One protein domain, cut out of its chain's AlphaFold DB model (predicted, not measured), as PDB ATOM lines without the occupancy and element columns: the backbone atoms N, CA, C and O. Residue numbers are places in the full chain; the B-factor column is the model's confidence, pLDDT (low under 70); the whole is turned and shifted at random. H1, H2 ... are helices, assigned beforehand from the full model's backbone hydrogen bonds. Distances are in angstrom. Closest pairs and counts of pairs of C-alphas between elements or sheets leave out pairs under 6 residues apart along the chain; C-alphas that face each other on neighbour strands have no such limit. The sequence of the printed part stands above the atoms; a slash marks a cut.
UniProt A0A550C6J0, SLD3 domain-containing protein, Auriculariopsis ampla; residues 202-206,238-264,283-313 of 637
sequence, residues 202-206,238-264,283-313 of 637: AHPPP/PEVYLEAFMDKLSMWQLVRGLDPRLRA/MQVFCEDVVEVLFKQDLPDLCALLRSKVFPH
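Overview. This is residues 202 to 206, 238 to 264 and 283 to 313 of the 637 residues of the protein "SLD3 domain-containing protein" of Auriculariopsis ampla (UniProt A0A550C6J0). A long helix, H1, runs beside a helical hairpin of H3 and H4, with H4 packed on H1; residues 254 to 264, with the tail of H1 and tiny H2, stick out. The printed part has 63 residues, four named helices, H1 to H4 in order, and no named strand: all helix. It is only just loose, close to compact, radius of gyration of the C-alphas 13.1 A, spanning 42 by 23 by 19 A.

Along the chain. After residues 202 to 206, H1, residues 238 to 258, runs 30.5 A from C-alpha 238 at (46.194, -40.462, -21.643). H2 is residues 260 to 263, H3 283 to 295. H4, residues 300 to 310, ends at C-alpha 310, (42.523, -24.482, -15.826).

Arrangement. H1 and H2 only just touch, only at the corner, with 3 pairs of C-alphas within 8 A, closest Gly 257 and Arg 263, 6.3 A. With residues 246 to 250 alone H1 touches H4, closest C-alphas Ser 250 and Val 310, 5.2 A, at a shallow tilt of 31 degrees, the same way. In the hairpin H3 touches H4, closest C-alphas Glu 292 and Cys 303, 6.4 A, at a shallow tilt of 11 degrees, opposite ways. H1 and H3 are only just apart, 8.1 A. Every O i to N i+4 pair is within hydrogen-bond range in H1 and H4, 7 of 9 in H3; H2 is too short for one.

Size, cuts and confidence. Residues 207 to 237 and 265 to 282 are not printed; C-alpha gaps are 9.1 A and 17.6 A. The pLDDT is under 70 in residues 202 to 206 and 262 to 264.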
ATOM      1  N   ALA A 202      51.944 -35.463 -21.496       58.34
ATOM      2  CA  ALA A 202      51.791 -34.989 -22.870       58.34
ATOM      3  C   ALA A 202      52.177 -36.043 -23.925       58.34
ATOM      4  O   ALA A 202      51.776 -35.933 -25.081       58.34
ATOM      5  N   HIS A 203      52.926 -37.080 -23.541       56.31
ATOM      6  CA  HIS A 203      53.211 -38.209 -24.417       56.31
ATOM      7  C   HIS A 203      52.247 -39.358 -24.090       56.31
ATOM      8  O   HIS A 203      52.359 -39.963 -23.019       56.31
ATOM      9  N   PRO A 204      51.269 -39.651 -24.965       52.62
ATOM     10  CA  PRO A 204      50.307 -40.706 -24.702       52.62
ATOM     11  C   PRO A 204      51.040 -42.052 -24.606       52.62
ATOM     12  O   PRO A 204      51.806 -42.380 -25.518       52.62
ATOM     13  N   PRO A 205      50.837 -42.864 -23.543       55.38
ATOM     14  CA  PRO A 205      51.212 -44.268 -23.611       55.38
ATOM     15  C   PRO A 205      50.592 -44.878 -24.876       55.38
ATOM     16  O   PRO A 205      49.438 -44.560 -25.187       55.38
ATOM     17  N   PRO A 206      51.319 -45.739 -25.610       54.84
ATOM     18  CA  PRO A 206      50.772 -46.384 -26.789       54.84
ATOM     19  C   PRO A 206      49.488 -47.080 -26.366       54.84
ATOM     20  O   PRO A 206      49.481 -47.899 -25.440       54.84
ATOM     21  N   PRO A 238      45.383 -41.676 -21.787       72.00
ATOM     22  CA  PRO A 238      46.194 -40.462 -21.643       72.00
ATOM     23  C   PRO A 238      45.371 -39.222 -21.265       72.00
ATOM     24  O   PRO A 238      45.777 -38.429 -20.417       72.00
ATOM     25  N   GLU A 239      44.172 -39.107 -21.831       82.56
ATOM     26  CA  GLU A 239      43.228 -38.016 -21.605       82.56
ATOM     27  C   GLU A 239      42.777 -37.963 -20.144       82.56
ATOM     28  O   GLU A 239      42.688 -36.889 -19.564       82.56
ATOM     29  N   VAL A 240      42.585 -39.121 -19.505       85.56
ATOM     30  CA  VAL A 240      42.194 -39.212 -18.090       85.56
ATOM     31  C   VAL A 240      43.343 -38.780 -17.178       85.56
ATOM     32  O   VAL A 240      43.112 -38.164 -16.138       85.56
ATOM     33  N   TYR A 241      44.594 -39.079 -17.549       81.06
ATOM     34  CA  TYR A 241      45.753 -38.578 -16.808       81.06
ATOM     35  C   TYR A 241      45.896 -37.067 -16.945       81.06
ATOM     36  O   TYR A 241      46.163 -36.400 -15.944       81.06
ATOM     37  N   LEU A 242      45.691 -36.535 -18.154       84.44
ATOM     38  CA  LEU A 242      45.686 -35.099 -18.386       84.44
ATOM     39  C   LEU A 242      44.557 -34.434 -17.594       84.44
ATOM     40  O   LEU A 242      44.827 -33.484 -16.877       84.44
ATOM     41  N   GLU A 243      43.333 -34.961 -17.619       87.81
ATOM     42  CA  GLU A 243      42.212 -34.461 -16.811       87.81
ATOM     43  C   GLU A 243      42.516 -34.467 -15.316       87.81
ATOM     44  O   GLU A 243      42.383 -33.440 -14.656       87.81
ATOM     45  N   ALA A 244      43.024 -35.580 -14.785       85.12
ATOM     46  CA  ALA A 244      43.418 -35.656 -13.384       85.12
ATOM     47  C   ALA A 244      44.558 -34.684 -13.036       85.12
ATOM     48  O   ALA A 244      44.714 -34.304 -11.872       85.12
ATOM     49  N   PHE A 245      45.392 -34.312 -14.008       83.88
ATOM     50  CA  PHE A 245      46.413 -33.286 -13.850       83.88
ATOM     51  C   PHE A 245      45.808 -31.875 -13.896       83.88
ATOM     52  O   PHE A 245      46.101 -31.075 -13.011       83.88
ATOM     53  N   MET A 246      44.905 -31.597 -14.839       89.62
ATOM     54  CA  MET A 246      44.163 -30.335 -14.936       89.62
ATOM     55  C   MET A 246      43.368 -30.050 -13.663       89.62
ATOM     56  O   MET A 246      43.491 -28.970 -13.101       89.62
ATOM     57  N   ASP A 247      42.641 -31.036 -13.137       87.81
ATOM     58  CA  ASP A 247      41.880 -30.888 -11.894       87.81
ATOM     59  C   ASP A 247      42.794 -30.550 -10.703       87.81
ATOM     60  O   ASP A 247      42.427 -29.768  -9.824       87.81
ATOM     61  N   LYS A 248      44.012 -31.110 -10.672       84.44
ATOM     62  CA  LYS A 248      45.011 -30.774  -9.646       84.44
ATOM     63  C   LYS A 248      45.527 -29.350  -9.805       84.44
ATOM     64  O   LYS A 248      45.651 -28.660  -8.797       84.44
ATOM     65  N   LEU A 249      45.805 -28.925 -11.037       84.75
ATOM     66  CA  LEU A 249      46.199 -27.554 -11.343       84.75
ATOM     67  C   LEU A 249      45.119 -26.565 -10.883       84.75
ATOM     68  O   LEU A 249      45.407 -25.684 -10.070       84.75
ATOM     69  N   SER A 250      43.864 -26.778 -11.279       87.00
ATOM     70  CA  SER A 250      42.732 -25.941 -10.866       87.00
ATOM     71  C   SER A 250      42.546 -25.933  -9.340       87.00
ATOM     72  O   SER A 250      42.314 -24.885  -8.735       87.00
ATOM     73  N   MET A 251      42.707 -27.084  -8.674       85.38
ATOM     74  CA  MET A 251      42.647 -27.165  -7.211       85.38
ATOM     75  C   MET A 251      43.767 -26.362  -6.538       85.38
ATOM     76  O   MET A 251      43.531 -25.739  -5.506       85.38
ATOM     77  N   TRP A 252      44.977 -26.335  -7.097       82.50
ATOM     78  CA  TRP A 252      46.058 -25.506  -6.561       82.50
ATOM     79  C   TRP A 252      45.815 -24.020  -6.749       82.50
ATOM     80  O   TRP A 252      46.091 -23.251  -5.833       82.50
ATOM     81  N   GLN A 253      45.250 -23.624  -7.885       84.06
ATOM     82  CA  GLN A 253      44.789 -22.256  -8.098       84.06
ATOM     83  C   GLN A 253      43.796 -21.828  -7.012       84.06
ATOM     84  O   GLN A 253      43.944 -20.764  -6.408       84.06
ATOM     85  N   LEU A 254      42.845 -22.708  -6.685       85.62
ATOM     86  CA  LEU A 254      41.878 -22.477  -5.617       85.62
ATOM     87  C   LEU A 254      42.552 -22.376  -4.240       85.62
ATOM     88  O   LEU A 254      42.311 -21.416  -3.512       85.62
ATOM     89  N   VAL A 255      43.407 -23.342  -3.881       84.12
ATOM     90  CA  VAL A 255      44.107 -23.367  -2.580       84.12
ATOM     91  C   VAL A 255      44.999 -22.138  -2.414       84.12
ATOM     92  O   VAL A 255      45.020 -21.540  -1.342       84.12
ATOM     93  N   ARG A 256      45.668 -21.699  -3.483       79.25
ATOM     94  CA  ARG A 256      46.471 -20.472  -3.481       79.25
ATOM     95  C   ARG A 256      45.617 -19.232  -3.219       79.25
ATOM     96  O   ARG A 256      46.046 -18.351  -2.482       79.25
ATOM     97  N   GLY A 257      44.407 -19.167  -3.775       79.12
ATOM     98  CA  GLY A 257      43.460 -18.084  -3.499       79.12
ATOM     99  C   GLY A 257      42.962 -18.043  -2.048       79.12
ATOM    100  O   GLY A 257      42.550 -16.979  -1.577       79.12
ATOM    101  N   LEU A 258      43.010 -19.179  -1.338       85.50
ATOM    102  CA  LEU A 258      42.607 -19.296   0.065       85.50
ATOM    103  C   LEU A 258      43.703 -18.892   1.050       85.50
ATOM    104  O   LEU A 258      43.363 -18.496   2.162       85.50
ATOM    105  N   ASP A 259      44.982 -18.985   0.676       80.44
ATOM    106  CA  ASP A 259      46.070 -18.568   1.556       80.44
ATOM    107  C   ASP A 259      46.275 -17.043   1.467       80.44
ATOM    108  O   ASP A 259      46.823 -16.539   0.478       80.44
ATOM    109  N   PRO A 260      45.868 -16.266   2.492       76.12
ATOM    110  CA  PRO A 260      46.029 -14.818   2.475       76.12
ATOM    111  C   PRO A 260      47.501 -14.395   2.416       76.12
ATOM    112  O   PRO A 260      47.782 -13.285   1.970       76.12
ATOM    113  N   ARG A 261      48.446 -15.262   2.819       70.88
ATOM    114  CA  ARG A 261      49.888 -14.984   2.745       70.88
ATOM    115  C   ARG A 261      50.394 -15.015   1.310       70.88
ATOM    116  O   ARG A 261      51.219 -14.188   0.945       70.88
ATOM    117  N   LEU A 262      49.870 -15.931   0.498       66.50
ATOM    118  CA  LEU A 262      50.181 -16.017  -0.933       66.50
ATOM    119  C   LEU A 262      49.387 -14.997  -1.752       66.50
ATOM    120  O   LEU A 262      49.800 -14.622  -2.850       66.50
ATOM    121  N   ARG A 263      48.250 -14.543  -1.214       67.12
ATOM    122  CA  ARG A 263      47.424 -13.485  -1.798       67.12
ATOM    123  C   ARG A 263      47.912 -12.081  -1.462       67.12
ATOM    124  O   ARG A 263      47.438 -11.129  -2.083       67.12
ATOM    125  N   ALA A 264      48.829 -11.935  -0.505       60.44
ATOM    126  CA  ALA A 264      49.495 -10.672  -0.243       60.44
ATOM    127  C   ALA A 264      50.306 -10.304  -1.490       60.44
ATOM    128  O   ALA A 264      51.475 -10.667  -1.617       60.44
ATOM    129  N   MET A 283      50.629 -19.991 -13.625       87.00
ATOM    130  CA  MET A 283      50.055 -21.098 -14.372       87.00
ATOM    131  C   MET A 283      49.615 -20.672 -15.768       87.00
ATOM    132  O   MET A 283      49.758 -21.445 -16.711       87.00
ATOM    133  N   GLN A 284      49.119 -19.441 -15.910       89.38
ATOM    134  CA  GLN A 284      48.799 -18.851 -17.202       89.38
ATOM    135  C   GLN A 284      50.066 -18.684 -18.038       89.38
ATOM    136  O   GLN A 284      50.090 -19.171 -19.165       89.38
ATOM    137  N   VAL A 285      51.128 -18.121 -17.449       88.38
ATOM    138  CA  VAL A 285      52.458 -18.016 -18.075       88.38
ATOM    139  C   VAL A 285      52.958 -19.393 -18.510       88.38
ATOM    140  O   VAL A 285      53.340 -19.584 -19.657       88.38
ATOM    141  N   PHE A 286      52.876 -20.402 -17.640       88.50
ATOM    142  CA  PHE A 286      53.282 -21.766 -17.981       88.50
ATOM    143  C   PHE A 286      52.470 -22.354 -19.150       88.50
ATOM    144  O   PHE A 286      53.035 -22.938 -20.077       88.50
ATOM    145  N   CYS A 287      51.144 -22.210 -19.138       90.81
ATOM    146  CA  CYS A 287      50.304 -22.723 -20.213       90.81
ATOM    147  C   CYS A 287      50.562 -21.999 -21.543       90.81
ATOM    148  O   CYS A 287      50.709 -22.671 -22.561       90.81
ATOM    149  N   GLU A 288      50.636 -20.667 -21.537       91.62
ATOM    150  CA  GLU A 288      50.864 -19.824 -22.719       91.62
ATOM    151  C   GLU A 288      52.275 -19.970 -23.292       91.62
ATOM    152  O   GLU A 288      52.431 -20.258 -24.478       91.62
ATOM    153  N   ASP A 289      53.296 -19.821 -22.454       90.69
ATOM    154  CA  ASP A 289      54.671 -19.644 -22.919       90.69
ATOM    155  C   ASP A 289      55.415 -20.983 -23.039       90.69
ATOM    156  O   ASP A 289      56.365 -21.100 -23.815       90.69
ATOM    157  N   VAL A 290      54.977 -22.020 -22.312       89.88
ATOM    158  CA  VAL A 290      55.598 -23.355 -22.348       89.88
ATOM    159  C   VAL A 290      54.722 -24.354 -23.092       89.88
ATOM    160  O   VAL A 290      55.149 -24.918 -24.100       89.88
ATOM    161  N   VAL A 291      53.499 -24.598 -22.614       91.06
ATOM    162  CA  VAL A 291      52.673 -25.691 -23.156       91.06
ATOM    163  C   VAL A 291      52.215 -25.381 -24.578       91.06
ATOM    164  O   VAL A 291      52.367 -26.219 -25.467       91.06
ATOM    165  N   GLU A 292      51.696 -24.183 -24.839       92.62
ATOM    166  CA  GLU A 292      51.213 -23.852 -26.178       92.62
ATOM    167  C   GLU A 292      52.336 -23.768 -27.206       92.62
ATOM    168  O   GLU A 292      52.195 -24.295 -28.308       92.62
ATOM    169  N   VAL A 293      53.465 -23.152 -26.856       91.62
ATOM    170  CA  VAL A 293      54.604 -23.028 -27.776       91.62
ATOM    171  C   VAL A 293      55.101 -24.404 -28.220       91.62
ATOM    172  O   VAL A 293      55.428 -24.595 -29.392       91.62
ATOM    173  N   LEU A 294      55.121 -25.376 -27.306       88.50
ATOM    174  CA  LEU A 294      55.671 -26.704 -27.566       88.50
ATOM    175  C   LEU A 294      54.667 -27.688 -28.170       88.50
ATOM    176  O   LEU A 294      55.072 -28.527 -28.974       88.50
ATOM    177  N   PHE A 295      53.390 -27.614 -27.781       90.56
ATOM    178  CA  PHE A 295      52.406 -28.659 -28.081       90.56
ATOM    179  C   PHE A 295      51.216 -28.187 -28.917       90.56
ATOM    180  O   PHE A 295      50.515 -29.031 -29.462       90.56
ATOM    181  N   LYS A 296      50.969 -26.882 -29.088       93.56
ATOM    182  CA  LYS A 296      49.783 -26.397 -29.827       93.56
ATOM    183  C   LYS A 296      49.787 -26.791 -31.302       93.56
ATOM    184  O   LYS A 296      48.720 -26.933 -31.887       93.56
ATOM    185  N   GLN A 297      50.969 -26.957 -31.900       94.69
ATOM    186  CA  GLN A 297      51.095 -27.400 -33.291       94.69
ATOM    187  C   GLN A 297      50.668 -28.864 -33.463       94.69
ATOM    188  O   GLN A 297      49.981 -29.185 -34.429       94.69
ATOM    189  N   ASP A 298      51.034 -29.721 -32.507       92.12
ATOM    190  CA  ASP A 298      50.797 -31.165 -32.579       92.12
ATOM    191  C   ASP A 298      49.459 -31.577 -31.938       92.12
ATOM    192  O   ASP A 298      48.823 -32.537 -32.370       92.12
ATOM    193  N   LEU A 299      49.027 -30.861 -30.895       92.31
ATOM    194  CA  LEU A 299      47.909 -31.203 -30.008       92.31
ATOM    195  C   LEU A 299      47.043 -29.965 -29.664       92.31
ATOM    196  O   LEU A 299      46.871 -29.640 -28.481       92.31
ATOM    197  N   PRO A 300      46.475 -29.253 -30.660       94.06
ATOM    198  CA  PRO A 300      45.708 -28.027 -30.421       94.06
ATOM    199  C   PRO A 300      44.471 -28.262 -29.542       94.06
ATOM    200  O   PRO A 300      44.194 -27.457 -28.654       94.06
ATOM    201  N   ASP A 301      43.773 -29.386 -29.730       92.81
ATOM    202  CA  ASP A 301      42.545 -29.709 -28.992       92.81
ATOM    203  C   ASP A 301      42.812 -29.948 -27.499       92.81
ATOM    204  O   ASP A 301      42.057 -29.481 -26.645       92.81
ATOM    205  N   LEU A 302      43.920 -30.621 -27.161       90.44
ATOM    206  CA  LEU A 302      44.320 -30.838 -25.766       90.44
ATOM    207  C   LEU A 302      44.794 -29.537 -25.106       90.44
ATOM    208  O   LEU A 302      44.501 -29.315 -23.934       90.44
ATOM    209  N   CYS A 303      45.468 -28.652 -25.851       92.00
ATOM    210  CA  CYS A 303      45.841 -27.324 -25.352       92.00
ATOM    211  C   CYS A 303      44.600 -26.453 -25.087       92.00
ATOM    212  O   CYS A 303      44.514 -25.791 -24.051       92.00
ATOM    213  N   ALA A 304      43.607 -26.492 -25.981       90.81
ATOM    214  CA  ALA A 304      42.335 -25.797 -25.798       90.81
ATOM    215  C   ALA A 304      41.553 -26.348 -24.593       90.81
ATOM    216  O   ALA A 304      41.039 -25.577 -23.780       90.81
ATOM    217  N   LEU A 305      41.524 -27.676 -24.431       91.25
ATOM    218  CA  LEU A 305      40.921 -28.329 -23.269       91.25
ATOM    219  C   LEU A 305      41.609 -27.892 -21.968       91.25
ATOM    220  O   LEU A 305      40.919 -27.474 -21.038       91.25
ATOM    221  N   LEU A 306      42.947 -27.906 -21.935       91.12
ATOM    222  CA  LEU A 306      43.756 -27.425 -20.812       91.12
ATOM    223  C   LEU A 306      43.398 -25.994 -20.427       91.12
ATOM    224  O   LEU A 306      43.071 -25.738 -19.268       91.12
ATOM    225  N   ARG A 307      43.380 -25.079 -21.402       90.50
ATOM    226  CA  ARG A 307      42.988 -23.684 -21.181       90.50
ATOM    227  C   ARG A 307      41.589 -23.571 -20.584       90.50
ATOM    228  O   ARG A 307      41.432 -22.922 -19.558       90.50
ATOM    229  N   SER A 308      40.602 -24.242 -21.177       90.56
ATOM    230  CA  SER A 308      39.203 -24.156 -20.733       90.56
ATOM    231  C   SER A 308      38.970 -24.683 -19.311       90.56
ATOM    232  O   SER A 308      38.066 -24.224 -18.615       90.56
ATOM    233  N   LYS A 309      39.778 -25.658 -18.874       89.94
ATOM    234  CA  LYS A 309      39.661 -26.317 -17.566       89.94
ATOM    235  C   LYS A 309      40.432 -25.600 -16.467       89.94
ATOM    236  O   LYS A 309      39.949 -25.510 -15.338       89.94
ATOM    237  N   VAL A 310      41.637 -25.139 -16.787       90.69
ATOM    238  CA  VAL A 310      42.523 -24.482 -15.826       90.69
ATOM    239  C   VAL A 310      42.144 -23.015 -15.667       90.69
ATOM    240  O   VAL A 310      42.101 -22.524 -14.549       90.69
ATOM    241  N   PHE A 311      41.769 -22.338 -16.749       88.44
ATOM    242  CA  PHE A 311      41.303 -20.954 -16.722       88.44
ATOM    243  C   PHE A 311      39.834 -20.933 -17.131       88.44
ATOM    244  O   PHE A 311      39.525 -20.590 -18.275       88.44
ATOM    245  N   PRO A 312      38.904 -21.334 -16.241       77.50
ATOM    246  CA  PRO A 312      37.501 -21.099 -16.520       77.50
ATOM    247  C   PRO A 312      37.368 -19.599 -16.758       77.50
ATOM    248  O   PRO A 312      37.733 -18.812 -15.881       77.50
ATOM    249  N   HIS A 313      36.908 -19.211 -17.954       71.50
ATOM    250  CA  HIS A 313      36.487 -17.838 -18.205       71.50
ATOM    251  C   HIS A 313      35.637 -17.452 -17.009       71.50
ATOM    252  O   HIS A 313      34.667 -18.153 -16.701       71.50
TER     253      HIS A 313